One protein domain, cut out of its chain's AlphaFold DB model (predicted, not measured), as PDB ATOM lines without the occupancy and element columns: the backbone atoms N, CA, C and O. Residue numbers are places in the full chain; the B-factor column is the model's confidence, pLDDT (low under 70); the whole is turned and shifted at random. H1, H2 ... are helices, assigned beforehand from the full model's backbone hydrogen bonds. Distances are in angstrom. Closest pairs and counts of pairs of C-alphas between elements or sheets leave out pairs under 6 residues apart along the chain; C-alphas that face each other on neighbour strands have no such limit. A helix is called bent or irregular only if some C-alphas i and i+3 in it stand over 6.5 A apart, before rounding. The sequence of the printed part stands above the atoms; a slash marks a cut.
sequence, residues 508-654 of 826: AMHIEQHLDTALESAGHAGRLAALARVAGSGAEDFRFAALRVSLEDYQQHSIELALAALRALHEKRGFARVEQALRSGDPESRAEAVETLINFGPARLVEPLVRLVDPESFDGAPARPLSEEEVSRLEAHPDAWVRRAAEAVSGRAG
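Overview. This is residues 508 to 654 of the 826 residues of the protein "Cyclic nucleotide-binding domain-containing protein" of Chloroflexi bacterium (UniProt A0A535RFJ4). Two long helices, H1 and H2, run side by side as a slanted hairpin; H3, H4 and H5 fold back and forth near the end of H2, with H5 packing back on both long helices. Near the start of H2 a small hairpin of H7 and H8 packs on H2 through H8, while short H6 only just meets H1. H1 to H5 form an up and down bundle, each helix running against the one before it. The printed part has 147 residues, with eight named helices, H1 to H8 in order, and no named strand: the class is all helix. It is compact, with a radius of gyration of the C-alphas of 16.6 A, yet elongated in outline, spanning 48 by 31 by 20 A.

Along the chain. Find C-alpha 508 at (-0.365, -40.703, 18.626); from there H1, residues 508 to 535, runs 40.4 A. H2, residues 542 to 569, starts at C-alpha 542, (-7.069, -23.726, -11.884), and runs 40.6 A. Next come H3, residues 572 to 582, H4, residues 587 to 600 and 19.8 A long, and H5, residues 603 to 613. H6, residues 615 to 618, is only just irregular: C-alphas 615 and 618 are 6.7 A apart. H7 is residues 628 to 635, and H8, residues 640 to 649, ends at C-alpha 649, (-1.524, -30.673, -12.657).

Arrangement. Start with H2, the hub, which touches four other helices; H1 and H2 form a hairpin and touch, closest at the C-alphas of Ala 525 and Arg 548, 4.9 A, opposite ways at a shallow tilt of 33 degrees, only just short of steep. Residues 563 to 567 of H2 alone touch H3, closest at the C-alphas of Arg 567 and Phe 575, 5.9 A. H3 and H4 form a hairpin at a steep tilt of 43 degrees, with the C-alphas of Leu 582 and Arg 590 closest, 4.8 A. H5 touches H1, closest at the C-alphas of Leu 515 and Pro 608, 6.1 A, the same way at a shallow tilt of 21 degrees. H5 also touches H2, closest at the C-alphas of Ile 559 and Leu 609, 6.3 A. Look at Leu 547 and Ala 645, the closest C-alphas of H2 and H8, 4.8 A. H7 touches H8 but is apart from H1 and H2. Every O i to N i+4 pair is within hydrogen-bond range in H1, H2, H4, H7 and H8; H3 has 4 of 7, H5 has 6 of 7, and H6 is too short for such a pair.

Size, cuts and confidence. The C-alphas farthest apart, of Arg 573 and Gly 651, are 48.9 A apart. The printed part has no cut and no long link. Mean pLDDT of the printed part is 82.0; look for values under 70 at, among others, residues 536 to 540, 571 to 574 and 652 to 654.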
ATOM      1  N   ALA A 508      -1.404 -41.729  18.572       84.25
ATOM      2  CA  ALA A 508      -0.365 -40.703  18.626       84.25
ATOM      3  C   ALA A 508       0.580 -40.773  17.415       84.25
ATOM      4  O   ALA A 508       0.742 -39.765  16.740       84.25
ATOM      5  N   MET A 509       1.113 -41.958  17.079       86.50
ATOM      6  CA  MET A 509       1.967 -42.141  15.887       86.50
ATOM      7  C   MET A 509       1.256 -41.707  14.600       86.50
ATOM      8  O   MET A 509       1.861 -41.102  13.723       86.50
ATOM      9  N   HIS A 510      -0.041 -41.997  14.503       87.00
ATOM     10  CA  HIS A 510      -0.852 -41.624  13.352       87.00
ATOM     11  C   HIS A 510      -1.000 -40.102  13.218       87.00
ATOM     12  O   HIS A 510      -0.831 -39.544  12.137       87.00
ATOM     13  N   ILE A 511      -1.270 -39.411  14.328       88.19
ATOM     14  CA  ILE A 511      -1.387 -37.946  14.355       88.19
ATOM     15  C   ILE A 511      -0.032 -37.281  14.084       88.19
ATOM     16  O   ILE A 511       0.017 -36.316  13.327       88.19
ATOM     17  N   GLU A 512       1.058 -37.809  14.649       89.25
ATOM     18  CA  GLU A 512       2.429 -37.351  14.371       89.25
ATOM     19  C   GLU A 512       2.731 -37.428  12.862       89.25
ATOM     20  O   GLU A 512       3.108 -36.428  12.256       89.25
ATOM     21  N   GLN A 513       2.429 -38.558  12.214       88.81
ATOM     22  CA  GLN A 513       2.617 -38.722  10.769       88.81
ATOM     23  C   GLN A 513       1.778 -37.734   9.933       88.81
ATOM     24  O   GLN A 513       2.247 -37.206   8.918       88.81
ATOM     25  N   HIS A 514       0.536 -37.460  10.347       89.06
ATOM     26  CA  HIS A 514      -0.310 -36.458   9.692       89.06
ATOM     27  C   HIS A 514       0.234 -35.034   9.836       89.06
ATOM     28  O   HIS A 514       0.135 -34.258   8.883       89.06
ATOM     29  N   LEU A 515       0.799 -34.695  10.997       91.00
ATOM     30  CA  LEU A 515       1.418 -33.397  11.255       91.00
ATOM     31  C   LEU A 515       2.683 -33.193  10.415       91.00
ATOM     32  O   LEU A 515       2.823 -32.138   9.797       91.00
ATOM     33  N   ASP A 516       3.545 -34.205  10.314       90.50
ATOM     34  CA  ASP A 516       4.748 -34.146   9.473       90.50
ATOM     35  C   ASP A 516       4.385 -33.938   7.998       90.50
ATOM     36  O   ASP A 516       4.879 -33.023   7.335       90.50
ATOM     37  N   THR A 517       3.425 -34.721   7.500       91.00
ATOM     38  CA  THR A 517       2.924 -34.582   6.124       91.00
ATOM     39  C   THR A 517       2.267 -33.212   5.898       91.00
ATOM     40  O   THR A 517       2.365 -32.629   4.815       91.00
ATOM     41  N   ALA A 518       1.586 -32.668   6.912       91.19
ATOM     42  CA  ALA A 518       0.963 -31.350   6.833       91.19
ATOM     43  C   ALA A 518       1.999 -30.218   6.796       91.19
ATOM     44  O   ALA A 518       1.776 -29.241   6.089       91.19
ATOM     45  N   LEU A 519       3.136 -30.347   7.488       90.94
ATOM     46  CA  LEU A 519       4.237 -29.379   7.405       90.94
ATOM     47  C   LEU A 519       4.825 -29.318   5.991       90.94
ATOM     48  O   LEU A 519       5.049 -28.227   5.461       90.94
ATOM     49  N   GLU A 520       5.043 -30.475   5.361       90.31
ATOM     50  CA  GLU A 520       5.475 -30.537   3.961       90.31
ATOM     51  C   GLU A 520       4.424 -29.903   3.037       90.31
ATOM     52  O   GLU A 520       4.748 -29.050   2.203       90.31
ATOM     53  N   SER A 521       3.150 -30.252   3.241       91.00
ATOM     54  CA  SER A 521       2.012 -29.727   2.477       91.00
ATOM     55  C   SER A 521       1.878 -28.208   2.584       91.00
ATOM     56  O   SER A 521       1.697 -27.541   1.565       91.00
ATOM     57  N   ALA A 522       2.043 -27.646   3.783       90.12
ATOM     58  CA  ALA A 522       2.025 -26.206   4.027       90.12
ATOM     59  C   ALA A 522       3.171 -25.493   3.288       90.12
ATOM     60  O   ALA A 522       2.964 -24.453   2.659       90.12
ATOM     61  N   GLY A 523       4.364 -26.098   3.249       88.88
ATOM     62  CA  GLY A 523       5.484 -25.600   2.448       88.88
ATOM     63  C   GLY A 523       5.203 -25.599   0.937       88.88
ATOM     64  O   GLY A 523       5.609 -24.676   0.225       88.88
ATOM     65  N   HIS A 524       4.496 -26.606   0.418       90.94
ATOM     66  CA  HIS A 524       4.049 -26.629  -0.979       90.94
ATOM     67  C   HIS A 524       2.955 -25.585  -1.254       90.94
ATOM     68  O   HIS A 524       3.052 -24.854  -2.242       90.94
ATOM     69  N   ALA A 525       1.963 -25.465  -0.368       89.62
ATOM     70  CA  ALA A 525       0.882 -24.488  -0.477       89.62
ATOM     71  C   ALA A 525       1.411 -23.045  -0.473       89.62
ATOM     72  O   ALA A 525       1.061 -22.267  -1.362       89.62
ATOM     73  N   GLY A 526       2.335 -22.713   0.438       87.94
ATOM     74  CA  GLY A 526       2.975 -21.395   0.509       87.94
ATOM     75  C   GLY A 526       3.722 -21.017  -0.777       87.94
ATOM     76  O   GLY A 526       3.599 -19.892  -1.267       87.94
ATOM     77  N   ARG A 527       4.424 -21.973  -1.408       88.50
ATOM     78  CA  ARG A 527       5.078 -21.757  -2.715       88.50
ATOM     79  C   ARG A 527       4.081 -21.498  -3.837       88.50
ATOM     80  O   ARG A 527       4.291 -20.588  -4.640       88.50
ATOM     81  N   LEU A 528       2.998 -22.274  -3.896       88.44
ATOM     82  CA  LEU A 528       1.934 -22.076  -4.883       88.44
ATOM     83  C   LEU A 528       1.241 -20.719  -4.686       88.44
ATOM     84  O   LEU A 528       1.000 -20.009  -5.661       88.44
ATOM     85  N   ALA A 529       1.012 -20.304  -3.438       85.62
ATOM     86  CA  ALA A 529       0.478 -18.984  -3.114       85.62
ATOM     87  C   ALA A 529       1.436 -17.851  -3.530       85.62
ATOM     88  O   ALA A 529       1.003 -16.828  -4.065       85.62
ATOM     89  N   ALA A 530       2.747 -18.019  -3.328       84.88
ATOM     90  CA  ALA A 530       3.756 -17.064  -3.785       84.88
ATOM     91  C   ALA A 530       3.777 -16.939  -5.320       84.88
ATOM     92  O   ALA A 530       3.804 -15.826  -5.843       84.88
ATOM     93  N   LEU A 531       3.684 -18.057  -6.049       84.19
ATOM     94  CA  LEU A 531       3.570 -18.055  -7.512       84.19
ATOM     95  C   LEU A 531       2.303 -17.349  -8.006       84.19
ATOM     96  O   LEU A 531       2.380 -16.536  -8.925       84.19
ATOM     97  N   ALA A 532       1.153 -17.627  -7.388       83.00
ATOM     98  CA  ALA A 532      -0.111 -16.989  -7.745       83.00
ATOM     99  C   ALA A 532      -0.049 -15.461  -7.559       83.00
ATOM    100  O   ALA A 532      -0.514 -14.711  -8.418       83.00
ATOM    101  N   ARG A 533       0.603 -14.989  -6.484       83.19
ATOM    102  CA  ARG A 533       0.851 -13.553  -6.255       83.19
ATOM    103  C   ARG A 533       1.701 -12.922  -7.361       83.19
ATOM    104  O   ARG A 533       1.398 -11.809  -7.779       83.19
ATOM    105  N   VAL A 534       2.728 -13.624  -7.850       81.75
ATOM    106  CA  VAL A 534       3.593 -13.145  -8.946       81.75
ATOM    107  C   VAL A 534       2.856 -13.131 -10.292       81.75
ATOM    108  O   VAL A 534       3.066 -12.223 -11.090       81.75
ATOM    109  N   ALA A 535       1.975 -14.103 -10.544       74.88
ATOM    110  CA  ALA A 535       1.225 -14.214 -11.798       74.88
ATOM    111  C   ALA A 535       0.066 -13.199 -11.936       74.88
ATOM    112  O   ALA A 535      -0.346 -12.892 -13.055       74.88
ATOM    113  N   GLY A 536      -0.448 -12.656 -10.825       67.00
ATOM    114  CA  GLY A 536      -1.571 -11.708 -10.798       67.00
ATOM    115  C   GLY A 536      -2.955 -12.376 -10.713       67.00
ATOM    116  O   GLY A 536      -3.135 -13.544 -11.052       67.00
ATOM    117  N   SER A 537      -3.968 -11.620 -10.265       55.91
ATOM    118  CA  SER A 537      -5.286 -12.124  -9.815       55.91
ATOM    119  C   SER A 537      -6.180 -12.786 -10.881       55.91
ATOM    120  O   SER A 537      -7.231 -13.326 -10.536       55.91
ATOM    121  N   GLY A 538      -5.779 -12.775 -12.157       55.00
ATOM    122  CA  GLY A 538      -6.548 -13.335 -13.278       55.00
ATOM    123  C   GLY A 538      -5.870 -14.475 -14.046       55.00
ATOM    124  O   GLY A 538      -6.476 -14.984 -14.985       55.00
ATOM    125  N   ALA A 539      -4.642 -14.868 -13.684       55.19
ATOM    126  CA  ALA A 539      -3.813 -15.790 -14.476       55.19
ATOM    127  C   ALA A 539      -3.446 -17.105 -13.758       55.19
ATOM    128  O   ALA A 539      -2.679 -17.901 -14.299       55.19
ATOM    129  N   GLU A 540      -3.966 -17.353 -12.551       69.12
ATOM    130  CA  GLU A 540      -3.716 -18.608 -11.831       69.12
ATOM    131  C   GLU A 540      -4.411 -19.778 -12.553       69.12
ATOM    132  O   GLU A 540      -5.642 -19.828 -12.644       69.12
ATOM    133  N   ASP A 541      -3.625 -20.725 -13.075       80.31
ATOM    134  CA  ASP A 541      -4.142 -21.977 -13.639       80.31
ATOM    135  C   ASP A 541      -4.906 -22.734 -12.539       80.31
ATOM    136  O   ASP A 541      -4.387 -22.992 -11.447       80.31
ATOM    137  N   PHE A 542      -6.160 -23.091 -12.837       81.69
ATOM    138  CA  PHE A 542      -7.069 -23.726 -11.884       81.69
ATOM    139  C   PHE A 542      -6.494 -25.013 -11.284       81.69
ATOM    140  O   PHE A 542      -6.880 -25.374 -10.176       81.69
ATOM    141  N   ARG A 543      -5.583 -25.703 -11.983       85.06
ATOM    142  CA  ARG A 543      -4.940 -26.930 -11.497       85.06
ATOM    143  C   ARG A 543      -4.020 -26.655 -10.313       85.06
ATOM    144  O   ARG A 543      -4.080 -27.366  -9.315       85.06
ATOM    145  N   PHE A 544      -3.226 -25.588 -10.385       86.88
ATOM    146  CA  PHE A 544      -2.379 -25.164  -9.267       86.88
ATOM    147  C   PHE A 544      -3.209 -24.565  -8.131       86.88
ATOM    148  O   PHE A 544      -2.919 -24.844  -6.968       86.88
ATOM    149  N   ALA A 545      -4.284 -23.837  -8.454       86.25
ATOM    150  CA  ALA A 545      -5.241 -23.375  -7.451       86.25
ATOM    151  C   ALA A 545      -5.898 -24.555  -6.715       86.25
ATOM    152  O   ALA A 545      -6.019 -24.532  -5.491       86.25
ATOM    153  N   ALA A 546      -6.277 -25.608  -7.444       87.38
ATOM    154  CA  ALA A 546      -6.852 -26.816  -6.866       87.38
ATOM    155  C   ALA A 546      -5.879 -27.544  -5.950       87.38
ATOM    156  O   ALA A 546      -6.249 -27.924  -4.840       87.38
ATOM    157  N   LEU A 547      -4.630 -27.691  -6.394       90.31
ATOM    158  CA  LEU A 547      -3.589 -28.319  -5.596       90.31
ATOM    159  C   LEU A 547      -3.341 -27.530  -4.310       90.31
ATOM    160  O   LEU A 547      -3.370 -28.114  -3.231       90.31
ATOM    161  N   ARG A 548      -3.212 -26.203  -4.399       90.75
ATOM    162  CA  ARG A 548      -3.059 -25.333  -3.227       90.75
ATOM    163  C   ARG A 548      -4.221 -25.492  -2.241       90.75
ATOM    164  O   ARG A 548      -3.972 -25.770  -1.075       90.75
ATOM    165  N   VAL A 549      -5.468 -25.387  -2.708       89.00
ATOM    166  CA  VAL A 549      -6.660 -25.531  -1.849       89.00
ATOM    167  C   VAL A 549      -6.718 -26.915  -1.197       89.00
ATOM    168  O   VAL A 549      -7.047 -27.013  -0.021       89.00
ATOM    169  N   SER A 550      -6.369 -27.985  -1.919       89.81
ATOM    170  CA  SER A 550      -6.354 -29.337  -1.344       89.81
ATOM    171  C   SER A 550      -5.292 -29.515  -0.251       89.81
ATOM    172  O   SER A 550      -5.552 -30.181   0.749       89.81
ATOM    173  N   LEU A 551      -4.123 -28.884  -0.405       91.69
ATOM    174  CA  LEU A 551      -3.056 -28.895   0.597       91.69
ATOM    175  C   LEU A 551      -3.444 -28.081   1.842       91.69
ATOM    176  O   LEU A 551      -3.198 -28.527   2.959       91.69
ATOM    177  N   GLU A 552      -4.084 -26.922   1.654       88.19
ATOM    178  CA  GLU A 552      -4.607 -26.081   2.742       88.19
ATOM    179  C   GLU A 552      -5.728 -26.791   3.523       88.19
ATOM    180  O   GLU A 552      -5.713 -26.803   4.756       88.19
ATOM    181  N   ASP A 553      -6.669 -27.444   2.827       87.00
ATOM    182  CA  ASP A 553      -7.732 -28.238   3.460       87.00
ATOM    183  C   ASP A 553      -7.129 -29.404   4.281       87.00
ATOM    184  O   ASP A 553      -7.570 -29.658   5.407       87.00
ATOM    185  N   TYR A 554      -6.087 -30.078   3.771       88.62
ATOM    186  CA  TYR A 554      -5.375 -31.133   4.505       88.62
ATOM    187  C   TYR A 554      -4.624 -30.598   5.734       88.62
ATOM    188  O   TYR A 554      -4.714 -31.187   6.813       88.62
ATOM    189  N   GLN A 555      -3.933 -29.459   5.610       88.88
ATOM    190  CA  GLN A 555      -3.284 -28.783   6.739       88.88
ATOM    191  C   GLN A 555      -4.290 -28.488   7.853       88.88
ATOM    192  O   GLN A 555      -4.053 -28.838   9.013       88.88
ATOM    193  N   GLN A 556      -5.425 -27.878   7.504       86.38
ATOM    194  CA  GLN A 556      -6.465 -27.542   8.470       86.38
ATOM    195  C   GLN A 556      -7.014 -28.797   9.158       86.38
ATOM    196  O   GLN A 556      -7.213 -28.799  10.374       86.38
ATOM    197  N   HIS A 557      -7.205 -29.886   8.409       85.69
ATOM    198  CA  HIS A 557      -7.630 -31.165   8.966       85.69
ATOM    199  C   HIS A 557      -6.622 -31.726   9.986       85.69
ATOM    200  O   HIS A 557      -7.012 -32.094  11.096       85.69
ATOM    201  N   SER A 558      -5.326 -31.730   9.659       88.62
ATOM    202  CA  SER A 558      -4.267 -32.196  10.568       88.62
ATOM    203  C   SER A 558      -4.163 -31.348  11.842       88.62
ATOM    204  O   SER A 558      -3.989 -31.899  12.933       88.62
ATOM    205  N   ILE A 559      -4.344 -30.025  11.739       88.06
ATOM    206  CA  ILE A 559      -4.432 -29.121  12.901       88.06
ATOM    207  C   ILE A 559      -5.602 -29.530  13.806       88.06
ATOM    208  O   ILE A 559      -5.449 -29.626  15.024       88.06
ATOM    209  N   GLU A 560      -6.778 -29.800  13.234       86.31
ATOM    210  CA  GLU A 560      -7.956 -30.199  14.010       86.31
ATOM    211  C   GLU A 560      -7.796 -31.559  14.696       86.31
ATOM    212  O   GLU A 560      -8.243 -31.711  15.839       86.31
ATOM    213  N   LEU A 561      -7.126 -32.520  14.051       87.31
ATOM    214  CA  LEU A 561      -6.766 -33.799  14.668       87.31
ATOM    215  C   LEU A 561      -5.847 -33.586  15.878       87.31
ATOM    216  O   LEU A 561      -6.142 -34.073  16.972       87.31
ATOM    217  N   ALA A 562      -4.776 -32.808  15.721       88.81
ATOM    218  CA  ALA A 562      -3.839 -32.534  16.807       88.81
ATOM    219  C   ALA A 562      -4.510 -31.808  17.985       88.81
ATOM    220  O   ALA A 562      -4.359 -32.222  19.137       88.81
ATOM    221  N   LEU A 563      -5.327 -30.786  17.713       87.06
ATOM    222  CA  LEU A 563      -6.088 -30.084  18.750       87.06
ATOM    223  C   LEU A 563      -7.079 -31.009  19.463       87.06
ATOM    224  O   LEU A 563      -7.203 -30.951  20.686       87.06
ATOM    225  N   ALA A 564      -7.757 -31.902  18.739       84.31
ATOM    226  CA  ALA A 564      -8.650 -32.873  19.359       84.31
ATOM    227  C   ALA A 564      -7.909 -33.880  20.250       84.31
ATOM    228  O   ALA A 564      -8.437 -34.233  21.307       84.31
ATOM    229  N   ALA A 565      -6.695 -34.296  19.883       85.81
ATOM    230  CA  ALA A 565      -5.861 -35.150  20.732       85.81
ATOM    231  C   ALA A 565      -5.423 -34.428  22.004       85.81
ATOM    232  O   ALA A 565      -5.579 -34.964  23.102       85.81
ATOM    233  N   LEU A 566      -4.960 -33.184  21.883       84.25
ATOM    234  CA  LEU A 566      -4.597 -32.360  23.034       84.25
ATOM    235  C   LEU A 566      -5.800 -32.115  23.958       84.25
ATOM    236  O   LEU A 566      -5.690 -32.244  25.177       84.25
ATOM    237  N   ARG A 567      -6.986 -31.867  23.393       83.19
ATOM    238  CA  ARG A 567      -8.236 -31.740  24.158       83.19
ATOM    239  C   ARG A 567      -8.582 -33.016  24.923       83.19
ATOM    240  O   ARG A 567      -9.054 -32.934  26.058       83.19
ATOM    241  N   ALA A 568      -8.376 -34.176  24.303       79.31
ATOM    242  CA  ALA A 568      -8.631 -35.463  24.934       79.31
ATOM    243  C   ALA A 568      -7.617 -35.772  26.054       79.31
ATOM    244  O   ALA A 568      -7.985 -36.413  27.037       79.31
ATOM    245  N   LEU A 569      -6.380 -35.271  25.941       76.56
ATOM    246  CA  LEU A 569      -5.319 -35.407  26.945       76.56
ATOM    247  C   LEU A 569      -5.494 -34.483  28.168       76.56
ATOM    248  O   LEU A 569      -5.225 -34.914  29.287       76.56
ATOM    249  N   HIS A 570      -5.946 -33.236  27.986       70.50
ATOM    250  CA  HIS A 570      -5.834 -32.173  29.009       70.50
ATOM    251  C   HIS A 570      -7.126 -31.792  29.762       70.50
ATOM    252  O   HIS A 570      -7.187 -30.732  30.380       70.50
ATOM    253  N   GLU A 571      -8.148 -32.652  29.763       62.78
ATOM    254  CA  GLU A 571      -9.495 -32.391  30.306       62.78
ATOM    255  C   GLU A 571     -10.237 -31.166  29.703       62.78
ATOM    256  O   GLU A 571      -9.738 -30.062  29.489       62.78
ATOM    257  N   LYS A 572     -11.539 -31.347  29.447       57.19
ATOM    258  CA  LYS A 572     -12.324 -30.563  28.468       57.19
ATOM    259  C   LYS A 572     -12.476 -29.054  28.694       57.19
ATOM    260  O   LYS A 572     -12.855 -28.359  27.755       57.19
ATOM    261  N   ARG A 573     -12.305 -28.537  29.914       55.34
ATOM    262  CA  ARG A 573     -12.774 -27.176  30.266       55.34
ATOM    263  C   ARG A 573     -11.711 -26.081  30.124       55.34
ATOM    264  O   ARG A 573     -12.091 -24.937  29.892       55.34
ATOM    265  N   GLY A 574     -10.422 -26.411  30.233       58.03
ATOM    266  CA  GLY A 574      -9.328 -25.437  30.085       58.03
ATOM    267  C   GLY A 574      -8.899 -25.234  28.631       58.03
ATOM    268  O   GLY A 574      -8.705 -24.104  28.187       58.03
ATOM    269  N   PHE A 575      -8.840 -26.325  27.864       75.50
ATOM    270  CA  PHE A 575      -8.269 -26.334  26.517       75.50
ATOM    271  C   PHE A 575      -9.133 -25.625  25.457       75.50
ATOM    272  O   PHE A 575      -8.612 -25.071  24.495       75.50
ATOM    273  N   ALA A 576     -10.454 -25.539  25.660       70.62
ATOM    274  CA  ALA A 576     -11.353 -24.844  24.733       70.62
ATOM    275  C   ALA A 576     -11.009 -23.350  24.560       70.62
ATOM    276  O   ALA A 576     -11.204 -22.794  23.482       70.62
ATOM    277  N   ARG A 577     -10.470 -22.700  25.605       75.12
ATOM    278  CA  ARG A 577      -9.986 -21.312  25.504       75.12
ATOM    279  C   ARG A 577      -8.724 -21.208  24.659       75.12
ATOM    280  O   ARG A 577      -8.622 -20.271  23.883       75.12
ATOM    281  N   VAL A 578      -7.814 -22.174  24.784       81.06
ATOM    282  CA  VAL A 578      -6.586 -22.248  23.978       81.06
ATOM    283  C   VAL A 578      -6.952 -22.391  22.503       81.06
ATOM    284  O   VAL A 578      -6.503 -21.605  21.684       81.06
ATOM    285  N   GLU A 579      -7.865 -23.302  22.162       80.31
ATOM    286  CA  GLU A 579      -8.353 -23.456  20.783       80.31
ATOM    287  C   GLU A 579      -9.014 -22.190  20.230       80.31
ATOM    288  O   GLU A 579      -8.789 -21.818  19.077       80.31
ATOM    289  N   GLN A 580      -9.837 -21.523  21.042       79.62
ATOM    290  CA  GLN A 580     -10.473 -20.269  20.648       79.62
ATOM    291  C   GLN A 580      -9.437 -19.159  20.430       79.62
ATOM    292  O   GLN A 580      -9.553 -18.402  19.469       79.62
ATOM    293  N   ALA A 581      -8.433 -19.076  21.299       81.56
ATOM    294  CA  ALA A 581      -7.373 -18.085  21.230       81.56
ATOM    295  C   ALA A 581      -6.433 -18.323  20.034       81.56
ATOM    296  O   ALA A 581      -6.109 -17.366  19.338       81.56
ATOM    297  N   LEU A 582      -6.111 -19.579  19.691       80.69
ATOM    298  CA  LEU A 582      -5.367 -19.931  18.466       80.69
ATOM    299  C   LEU A 582      -6.099 -19.505  17.188       80.69
ATOM    300  O   LEU A 582      -5.472 -19.111  16.212       80.69
ATOM    301  N   ARG A 583      -7.437 -19.568  17.197       73.94
ATOM    302  CA  ARG A 583      -8.294 -19.138  16.081       73.94
ATOM    303  C   ARG A 583      -8.587 -17.634  16.087       73.94
ATOM    304  O   ARG A 583      -9.270 -17.151  15.184       73.94
ATOM    305  N   SER A 584      -8.145 -16.902  17.108       75.69
ATOM    306  CA  SER A 584      -8.392 -15.466  17.202       75.69
ATOM    307  C   SER A 584      -7.509 -14.695  16.216       75.69
ATOM    308  O   SER A 584      -6.394 -15.103  15.904       75.69
ATOM    309  N   GLY A 585      -8.008 -13.563  15.716       69.31
ATOM    310  CA  GLY A 585      -7.203 -12.643  14.907       69.31
ATOM    311  C   GLY A 585      -6.237 -11.787  15.732       69.31
ATOM    312  O   GLY A 585      -5.479 -11.020  15.151       69.31
ATOM    313  N   ASP A 586      -6.284 -11.894  17.062       78.44
ATOM    314  CA  ASP A 586      -5.463 -11.117  17.983       78.44
ATOM    315  C   ASP A 586      -4.090 -11.792  18.193       78.44
ATOM    316  O   ASP A 586      -4.034 -12.923  18.692       78.44
ATOM    317  N   PRO A 587      -2.973 -11.139  17.818       74.50
ATOM    318  CA  PRO A 587      -1.636 -11.702  17.974       74.50
ATOM    319  C   PRO A 587      -1.278 -12.045  19.424       74.50
ATOM    320  O   PRO A 587      -0.633 -13.070  19.642       74.50
ATOM    321  N   GLU A 588      -1.714 -11.242  20.403       78.94
ATOM    322  CA  GLU A 588      -1.414 -11.473  21.825       78.94
ATOM    323  C   GLU A 588      -2.128 -12.724  22.344       78.94
ATOM    324  O   GLU A 588      -1.485 -13.624  22.887       78.94
ATOM    325  N   SER A 589      -3.434 -12.838  22.089       81.00
ATOM    326  CA  SER A 589      -4.216 -14.031  22.435       81.00
ATOM    327  C   SER A 589      -3.648 -15.306  21.799       81.00
ATOM    328  O   SER A 589      -3.592 -16.354  22.447       81.00
ATOM    329  N   ARG A 590      -3.195 -15.246  20.538       79.25
ATOM    330  CA  ARG A 590      -2.535 -16.391  19.886       79.25
ATOM    331  C   ARG A 590      -1.197 -16.735  20.535       79.25
ATOM    332  O   ARG A 590      -0.932 -17.918  20.734       79.25
ATOM    333  N   ALA A 591      -0.378 -15.739  20.875       77.38
ATOM    334  CA  ALA A 591       0.908 -15.955  21.533       77.38
ATOM    335  C   ALA A 591       0.732 -16.612  22.912       77.38
ATOM    336  O   ALA A 591       1.398 -17.605  23.195       77.38
ATOM    337  N   GLU A 592      -0.229 -16.147  23.717       80.62
ATOM    338  CA  GLU A 592      -0.572 -16.760  25.011       80.62
ATOM    339  C   GLU A 592      -1.043 -18.215  24.836       80.62
ATOM    340  O   GLU A 592      -0.679 -19.108  25.607       80.62
ATOM    341  N   ALA A 593      -1.826 -18.486  23.789       83.94
ATOM    342  CA  ALA A 593      -2.290 -19.832  23.478       83.94
ATOM    343  C   ALA A 593      -1.146 -20.761  23.049       83.94
ATOM    344  O   ALA A 593      -1.091 -21.901  23.507       83.94
ATOM    345  N   VAL A 594      -0.219 -20.279  22.215       81.44
ATOM    346  CA  VAL A 594       0.985 -21.012  21.796       81.44
ATOM    347  C   VAL A 594       1.905 -21.280  22.984       81.44
ATOM    348  O   VAL A 594       2.340 -22.414  23.168       81.44
ATOM    349  N   GLU A 595       2.149 -20.286  23.837       78.81
ATOM    350  CA  GLU A 595       2.938 -20.451  25.060       78.81
ATOM    351  C   GLU A 595       2.296 -21.488  25.992       78.81
ATOM    352  O   GLU A 595       2.972 -22.358  26.544       78.81
ATOM    353  N   THR A 596       0.967 -21.464  26.108       82.56
ATOM    354  CA  THR A 596       0.218 -22.493  26.834       82.56
ATOM    355  C   THR A 596       0.408 -23.867  26.181       82.56
ATOM    356  O   THR A 596       0.709 -24.837  26.869       82.56
ATOM    357  N   LEU A 597       0.295 -23.991  24.857       79.88
ATOM    358  CA  LEU A 597       0.524 -25.273  24.186       79.88
ATOM    359  C   LEU A 597       1.930 -25.823  24.449       79.88
ATOM    360  O   LEU A 597       2.050 -26.996  24.795       79.88
ATOM    361  N   ILE A 598       2.966 -24.990  24.330       79.25
ATOM    362  CA  ILE A 598       4.371 -25.380  24.530       79.25
ATOM    363  C   ILE A 598       4.621 -25.835  25.971       79.25
ATOM    364  O   ILE A 598       5.319 -26.820  26.191       79.25
ATOM    365  N   ASN A 599       4.020 -25.157  26.948       76.94
ATOM    366  CA  ASN A 599       4.215 -25.479  28.361       76.94
ATOM    367  C   ASN A 599       3.458 -26.732  28.822       76.94
ATOM    368  O   ASN A 599       3.851 -27.346  29.812       76.94
ATOM    369  N   PHE A 600       2.353 -27.089  28.158       71.62
ATOM    370  CA  PHE A 600       1.439 -28.118  28.658       71.62
ATOM    371  C   PHE A 600       1.320 -29.355  27.765       71.62
ATOM    372  O   PHE A 600       1.032 -30.426  28.294       71.62
ATOM    373  N   GLY A 601       1.515 -29.247  26.450       72.19
ATOM    374  CA  GLY A 601       1.315 -30.358  25.519       72.19
ATOM    375  C   GLY A 601       2.585 -31.177  25.239       72.19
ATOM    376  O   GLY A 601       3.702 -30.688  25.404       72.19
ATOM    377  N   PRO A 602       2.449 -32.436  24.781       80.44
ATOM    378  CA  PRO A 602       3.586 -33.242  24.351       80.44
ATOM    379  C   PRO A 602       4.294 -32.585  23.160       80.44
ATOM    380  O   PRO A 602       3.672 -32.339  22.125       80.44
ATOM    381  N   ALA A 603       5.607 -32.366  23.289       80.50
ATOM    382  CA  ALA A 603       6.430 -31.655  22.303       80.50
ATOM    383  C   ALA A 603       6.240 -32.172  20.864       80.50
ATOM    384  O   ALA A 603       6.084 -31.381  19.940       80.50
ATOM    385  N   ARG A 604       6.121 -33.495  20.690       81.56
ATOM    386  CA  ARG A 604       5.919 -34.145  19.381       81.56
ATOM    387  C   ARG A 604       4.639 -33.726  18.654       81.56
ATOM    388  O   ARG A 604       4.610 -33.748  17.433       81.56
ATOM    389  N   LEU A 605       3.587 -33.351  19.385       84.56
ATOM    390  CA  LEU A 605       2.352 -32.830  18.791       84.56
ATOM    391  C   LEU A 605       2.375 -31.305  18.700       84.56
ATOM    392  O   LEU A 605       1.846 -30.736  17.752       84.56
ATOM    393  N   VAL A 606       2.965 -30.644  19.697       86.88
ATOM    394  CA  VAL A 606       2.924 -29.187  19.821       86.88
ATOM    395  C   VAL A 606       3.873 -28.497  18.849       86.88
ATOM    396  O   VAL A 606       3.462 -27.532  18.216       86.88
ATOM    397  N   GLU A 607       5.110 -28.971  18.689       86.62
ATOM    398  CA  GLU A 607       6.096 -28.312  17.822       86.62
ATOM    399  C   GLU A 607       5.625 -28.216  16.358       86.62
ATOM    400  O   GLU A 607       5.635 -27.107  15.810       86.62
ATOM    401  N   PRO A 608       5.131 -29.300  15.716       88.50
ATOM    402  CA  PRO A 608       4.558 -29.199  14.377       88.50
ATOM    403  C   PRO A 608       3.306 -28.320  14.341       88.50
ATOM    404  O   PRO A 608       3.138 -27.516  13.428       88.50
ATOM    405  N   LEU A 609       2.433 -28.443  15.346       89.56
ATOM    406  CA  LEU A 609       1.177 -27.701  15.418       89.56
ATOM    407  C   LEU A 609       1.402 -26.187  15.501       89.56
ATOM    408  O   LEU A 609       0.728 -25.439  14.800       89.56
ATOM    409  N   VAL A 610       2.351 -25.731  16.320       87.06
ATOM    410  CA  VAL A 610       2.678 -24.304  16.456       87.06
ATOM    411  C   VAL A 610       3.149 -23.735  15.121       87.06
ATOM    412  O   VAL A 610       2.665 -22.685  14.708       87.06
ATOM    413  N   ARG A 611       4.010 -24.463  14.400       87.00
ATOM    414  CA  ARG A 611       4.462 -24.061  13.059       87.00
ATOM    415  C   ARG A 611       3.326 -24.026  12.037       87.00
ATOM    416  O   ARG A 611       3.324 -23.162  11.177       87.00
ATOM    417  N   LEU A 612       2.377 -24.960  12.111       88.12
ATOM    418  CA  LEU A 612       1.231 -25.015  11.195       88.12
ATOM    419  C   LEU A 612       0.182 -23.930  11.458       88.12
ATOM    420  O   LEU A 612      -0.544 -23.566  10.536       88.12
ATOM    421  N   VAL A 613       0.063 -23.466  12.703       84.00
ATOM    422  CA  VAL A 613      -0.883 -22.411  13.097       84.00
ATOM    423  C   VAL A 613      -0.293 -21.015  12.879       84.00
ATOM    424  O   VAL A 613      -1.047 -20.060  12.696       84.00
ATOM    425  N   ASP A 614       1.033 -20.888  12.882       80.81
ATOM    426  CA  ASP A 614       1.722 -19.635  12.606       80.81
ATOM    427  C   ASP A 614       1.651 -19.261  11.107       80.81
ATOM    428  O   ASP A 614       2.219 -19.966  10.268       80.81
ATOM    429  N   PRO A 615       0.990 -18.144  10.742       66.00
ATOM    430  CA  PRO A 615       0.881 -17.709   9.351       66.00
ATOM    431  C   PRO A 615       2.238 -17.377   8.716       66.00
ATOM    432  O   PRO A 615       2.434 -17.620   7.528       66.00
ATOM    433  N   GLU A 616       3.183 -16.847   9.499       72.12
ATOM    434  CA  GLU A 616       4.457 -16.329   8.981       72.12
ATOM    435  C   GLU A 616       5.460 -17.446   8.664       72.12
ATOM    436  O   GLU A 616       6.374 -17.266   7.852       72.12
ATOM    437  N   SER A 617       5.259 -18.632   9.244       77.69
ATOM    438  CA  SER A 617       6.153 -19.787   9.110       77.69
ATOM    439  C   SER A 617       6.376 -20.246   7.659       77.69
ATOM    440  O   SER A 617       7.382 -20.905   7.378       77.69
ATOM    441  N   PHE A 618       5.483 -19.890   6.725       79.88
ATOM    442  CA  PHE A 618       5.556 -20.301   5.315       79.88
ATOM    443  C   PHE A 618       5.566 -19.139   4.308       79.88
ATOM    444  O   PHE A 618       5.677 -19.377   3.102       79.88
ATOM    445  N   ASP A 619       5.524 -17.884   4.765       68.56
ATOM    446  CA  ASP A 619       5.426 -16.706   3.889       68.56
ATOM    447  C   ASP A 619       6.704 -16.430   3.074       68.56
ATOM    448  O   ASP A 619       6.641 -15.836   1.993       68.56
ATOM    449  N   GLY A 620       7.859 -16.905   3.554       67.62
ATOM    450  CA  GLY A 620       9.170 -16.758   2.906       67.62
ATOM    451  C   GLY A 620       9.475 -17.774   1.798       67.62
ATOM    452  O   GLY A 620      10.617 -17.862   1.343       67.62
ATOM    453  N   ALA A 621       8.500 -18.583   1.381       75.69
ATOM    454  CA  ALA A 621       8.739 -19.656   0.427       75.69
ATOM    455  C   ALA A 621       9.088 -19.120  -0.985       75.69
ATOM    456  O   ALA A 621       8.422 -18.212  -1.490       75.69
ATOM    457  N   PRO A 622      10.106 -19.682  -1.674       76.75
ATOM    458  CA  PRO A 622      10.514 -19.200  -2.990       76.75
ATOM    459  C   PRO A 622       9.414 -19.434  -4.034       76.75
ATOM    460  O   PRO A 622       8.917 -20.554  -4.181       76.75
ATOM    461  N   ALA A 623       9.085 -18.396  -4.807       79.94
ATOM    462  CA  ALA A 623       8.115 -18.451  -5.902       79.94
ATOM    463  C   ALA A 623       8.686 -19.207  -7.121       79.94
ATOM    464  O   ALA A 623       9.013 -18.609  -8.146       79.94
ATOM    465  N   ARG A 624       8.837 -20.533  -6.999       84.38
ATOM    466  CA  ARG A 624       9.232 -21.437  -8.091       84.38
ATOM    467  C   ARG A 624       8.177 -22.521  -8.331       84.38
ATOM    468  O   ARG A 624       7.610 -23.008  -7.350       84.38
ATOM    469  N   PRO A 625       7.954 -22.948  -9.589       78.88
ATOM    470  CA  PRO A 625       7.109 -24.099  -9.896       78.88
ATOM    471  C   PRO A 625       7.548 -25.355  -9.135       78.88
ATOM    472  O   PRO A 625       8.736 -25.533  -8.830       78.88
ATOM    473  N   LEU A 626       6.582 -26.227  -8.846       86.06
ATOM    474  CA  LEU A 626       6.855 -27.571  -8.336       86.06
ATOM    475  C   LEU A 626       7.575 -28.389  -9.418       86.06
ATOM    476  O   LEU A 626       7.215 -28.310 -10.593       86.06
ATOM    477  N   SER A 627       8.598 -29.152  -9.033       88.81
ATOM    478  CA  SER A 627       9.271 -30.084  -9.941       88.81
ATOM    479  C   SER A 627       8.374 -31.285 -10.257       88.81
ATOM    480  O   SER A 627       7.459 -31.605  -9.498       88.81
ATOM    481  N   GLU A 628       8.657 -31.998 -11.351       86.25
ATOM    482  CA  GLU A 628       7.938 -33.240 -11.680       86.25
ATOM    483  C   GLU A 628       8.037 -34.285 -10.561       86.25
ATOM    484  O   GLU A 628       7.075 -34.996 -10.284       86.25
ATOM    485  N   GLU A 629       9.174 -34.339  -9.864       88.44
ATOM    486  CA  GLU A 629       9.358 -35.227  -8.716       88.44
ATOM    487  C   GLU A 629       8.476 -34.816  -7.527       88.44
ATOM    488  O   GLU A 629       7.868 -35.673  -6.891       88.44
ATOM    489  N   GLU A 630       8.356 -33.512  -7.246       90.12
ATOM    490  CA  GLU A 630       7.466 -32.989  -6.199       90.12
ATOM    491  C   GLU A 630       5.997 -33.305  -6.522       90.12
ATOM    492  O   GLU A 630       5.264 -33.765  -5.650       90.12
ATOM    493  N   VAL A 631       5.574 -33.127  -7.779       88.81
ATOM    494  CA  VAL A 631       4.213 -33.471  -8.224       88.81
ATOM    495  C   VAL A 631       3.965 -34.979  -8.121       88.81
ATOM    496  O   VAL A 631       2.935 -35.382  -7.591       88.81
ATOM    497  N   SER A 632       4.921 -35.814  -8.538       88.94
ATOM    498  CA  SER A 632       4.828 -37.279  -8.439       88.94
ATOM    499  C   SER A 632       4.680 -37.768  -6.990       88.94
ATOM    500  O   SER A 632       3.876 -38.655  -6.707       88.94
ATOM    501  N   ARG A 633       5.375 -37.143  -6.026       90.31
ATOM    502  CA  ARG A 633       5.176 -37.443  -4.593       90.31
ATOM    503  C   ARG A 633       3.773 -37.062  -4.115       90.31
ATOM    504  O   ARG A 633       3.175 -37.808  -3.345       90.31
ATOM    505  N   LEU A 634       3.228 -35.943  -4.594       91.69
ATOM    506  CA  LEU A 634       1.863 -35.514  -4.272       91.69
ATOM    507  C   LEU A 634       0.789 -36.415  -4.915       91.69
ATOM    508  O   LEU A 634      -0.278 -36.590  -4.331       91.69
ATOM    509  N   GLU A 635       1.075 -37.069  -6.047       90.00
ATOM    510  CA  GLU A 635       0.212 -38.127  -6.608       90.00
ATOM    511  C   GLU A 635       0.122 -39.361  -5.682       90.00
ATOM    512  O   GLU A 635      -0.865 -40.094  -5.724       90.00
ATOM    513  N   ALA A 636       1.098 -39.562  -4.787       89.00
ATOM    514  CA  ALA A 636       1.107 -40.617  -3.767       89.00
ATOM    515  C   ALA A 636       0.697 -40.130  -2.357       89.00
ATOM    516  O   ALA A 636       0.831 -40.875  -1.385       89.00
ATOM    517  N   HIS A 637       0.191 -38.899  -2.227       90.94
ATOM    518  CA  HIS A 637      -0.190 -38.299  -0.944       90.94
ATOM    519  C   HIS A 637      -1.293 -39.108  -0.220       90.94
ATOM    520  O   HIS A 637      -2.156 -39.674  -0.895       90.94
ATOM    521  N   PRO A 638      -1.342 -39.172   1.129       84.50
ATOM    522  CA  PRO A 638      -2.386 -39.912   1.857       84.50
ATOM    523  C   PRO A 638      -3.808 -39.381   1.608       84.50
ATOM    524  O   PRO A 638      -4.755 -40.164   1.497       84.50
ATOM    525  N   ASP A 639      -3.963 -38.068   1.440       86.25
ATOM    526  CA  ASP A 639      -5.253 -37.436   1.137       86.25
ATOM    527  C   ASP A 639      -5.685 -37.596  -0.333       86.25
ATOM    528  O   ASP A 639      -4.917 -37.350  -1.264       86.25
ATOM    529  N   ALA A 640      -6.945 -37.988  -0.547       86.31
ATOM    530  CA  ALA A 640      -7.486 -38.268  -1.875       86.31
ATOM    531  C   ALA A 640      -7.689 -37.017  -2.746       86.31
ATOM    532  O   ALA A 640      -7.603 -37.120  -3.972       86.31
ATOM    533  N   TRP A 641      -7.970 -35.858  -2.146       87.50
ATOM    534  CA  TRP A 641      -8.139 -34.602  -2.874       87.50
ATOM    535  C   TRP A 641      -6.801 -34.047  -3.335       87.50
ATOM    536  O   TRP A 641      -6.703 -33.622  -4.487       87.50
ATOM    537  N   VAL A 642      -5.765 -34.153  -2.499       90.12
ATOM    538  CA  VAL A 642      -4.391 -33.800  -2.884       90.12
ATOM    539  C   VAL A 642      -3.917 -34.655  -4.060       90.12
ATOM    540  O   VAL A 642      -3.447 -34.099  -5.054       90.12
ATOM    541  N   ARG A 643      -4.131 -35.981  -4.021       90.81
ATOM    542  CA  ARG A 643      -3.787 -36.870  -5.150       90.81
ATOM    543  C   ARG A 643      -4.481 -36.452  -6.445       90.81
ATOM    544  O   ARG A 643      -3.822 -36.251  -7.459       90.81
ATOM    545  N   ARG A 644      -5.806 -36.253  -6.406       88.12
ATOM    546  CA  ARG A 644      -6.584 -35.831  -7.586       88.12
ATOM    547  C   ARG A 644      -6.144 -34.473  -8.127       88.12
ATOM    548  O   ARG A 644      -6.157 -34.263  -9.338       88.12
ATOM    549  N   ALA A 645      -5.790 -33.535  -7.253       88.69
ATOM    550  CA  ALA A 645      -5.312 -32.228  -7.675       88.69
ATOM    551  C   ALA A 645      -3.903 -32.302  -8.294       88.69
ATOM    552  O   ALA A 645      -3.645 -31.633  -9.294       88.69
ATOM    553  N   ALA A 646      -3.022 -33.159  -7.769       89.69
ATOM    554  CA  ALA A 646      -1.709 -33.424  -8.356       89.69
ATOM    555  C   ALA A 646      -1.824 -34.088  -9.743       89.69
ATOM    556  O   ALA A 646      -1.185 -33.638 -10.695       89.69
ATOM    557  N   GLU A 647      -2.725 -35.064  -9.896       87.31
ATOM    558  CA  GLU A 647      -3.060 -35.685 -11.190       87.31
ATOM    559  C   GLU A 647      -3.620 -34.672 -12.202       87.31
ATOM    560  O   GLU A 647      -3.379 -34.767 -13.410       87.31
ATOM    561  N   ALA A 648      -4.380 -33.678 -11.730       85.56
ATOM    562  CA  ALA A 648      -4.870 -32.610 -12.591       85.56
ATOM    563  C   ALA A 648      -3.708 -31.765 -13.130       85.56
ATOM    564  O   ALA A 648      -3.646 -31.508 -14.334       85.56
ATOM    565  N   VAL A 649      -2.749 -31.397 -12.269       85.62
ATOM    566  CA  VAL A 649      -1.524 -30.673 -12.657       85.62
ATOM    567  C   VAL A 649      -0.720 -31.456 -13.699       85.62
ATOM    568  O   VAL A 649      -0.297 -30.860 -14.692       85.62
ATOM    569  N   SER A 650      -0.594 -32.780 -13.554       83.31
ATOM    570  CA  SER A 650       0.092 -33.649 -14.528       83.31
ATOM    571  C   SER A 650      -0.704 -33.921 -15.817       83.31
ATOM    572  O   SER A 650      -0.209 -34.591 -16.724       83.31
ATOM    573  N   GLY A 651      -1.915 -33.362 -15.949       74.81
ATOM    574  CA  GLY A 651      -2.743 -33.438 -17.158       74.81
ATOM    575  C   GLY A 651      -3.588 -34.710 -17.277       74.81
ATOM    576  O   GLY A 651      -4.111 -34.987 -18.355       74.81
ATOM    577  N   ARG A 652      -3.738 -35.482 -16.192       66.38
ATOM    578  CA  ARG A 652      -4.450 -36.774 -16.172       66.38
ATOM    579  C   ARG A 652      -5.915 -36.676 -15.707       66.38
ATOM    580  O   ARG A 652      -6.669 -37.619 -15.925       66.38
ATOM    581  N   ALA A 653      -6.348 -35.541 -15.139       60.56
ATOM    582  CA  ALA A 653      -7.735 -35.290 -14.707       60.56
ATOM    583  C   ALA A 653      -8.159 -33.819 -14.949       60.56
ATOM    584  O   ALA A 653      -7.516 -32.903 -14.449       60.56
ATOM    585  N   GLY A 654      -9.216 -33.566 -15.742       59.53
ATOM    586  CA  GLY A 654      -9.392 -32.253 -16.401       59.53
ATOM    587  C   GLY A 654     -10.516 -31.318 -15.927       59.53
ATOM    588  O   GLY A 654     -10.252 -30.147 -15.687       59.53
TER     589      GLY A 654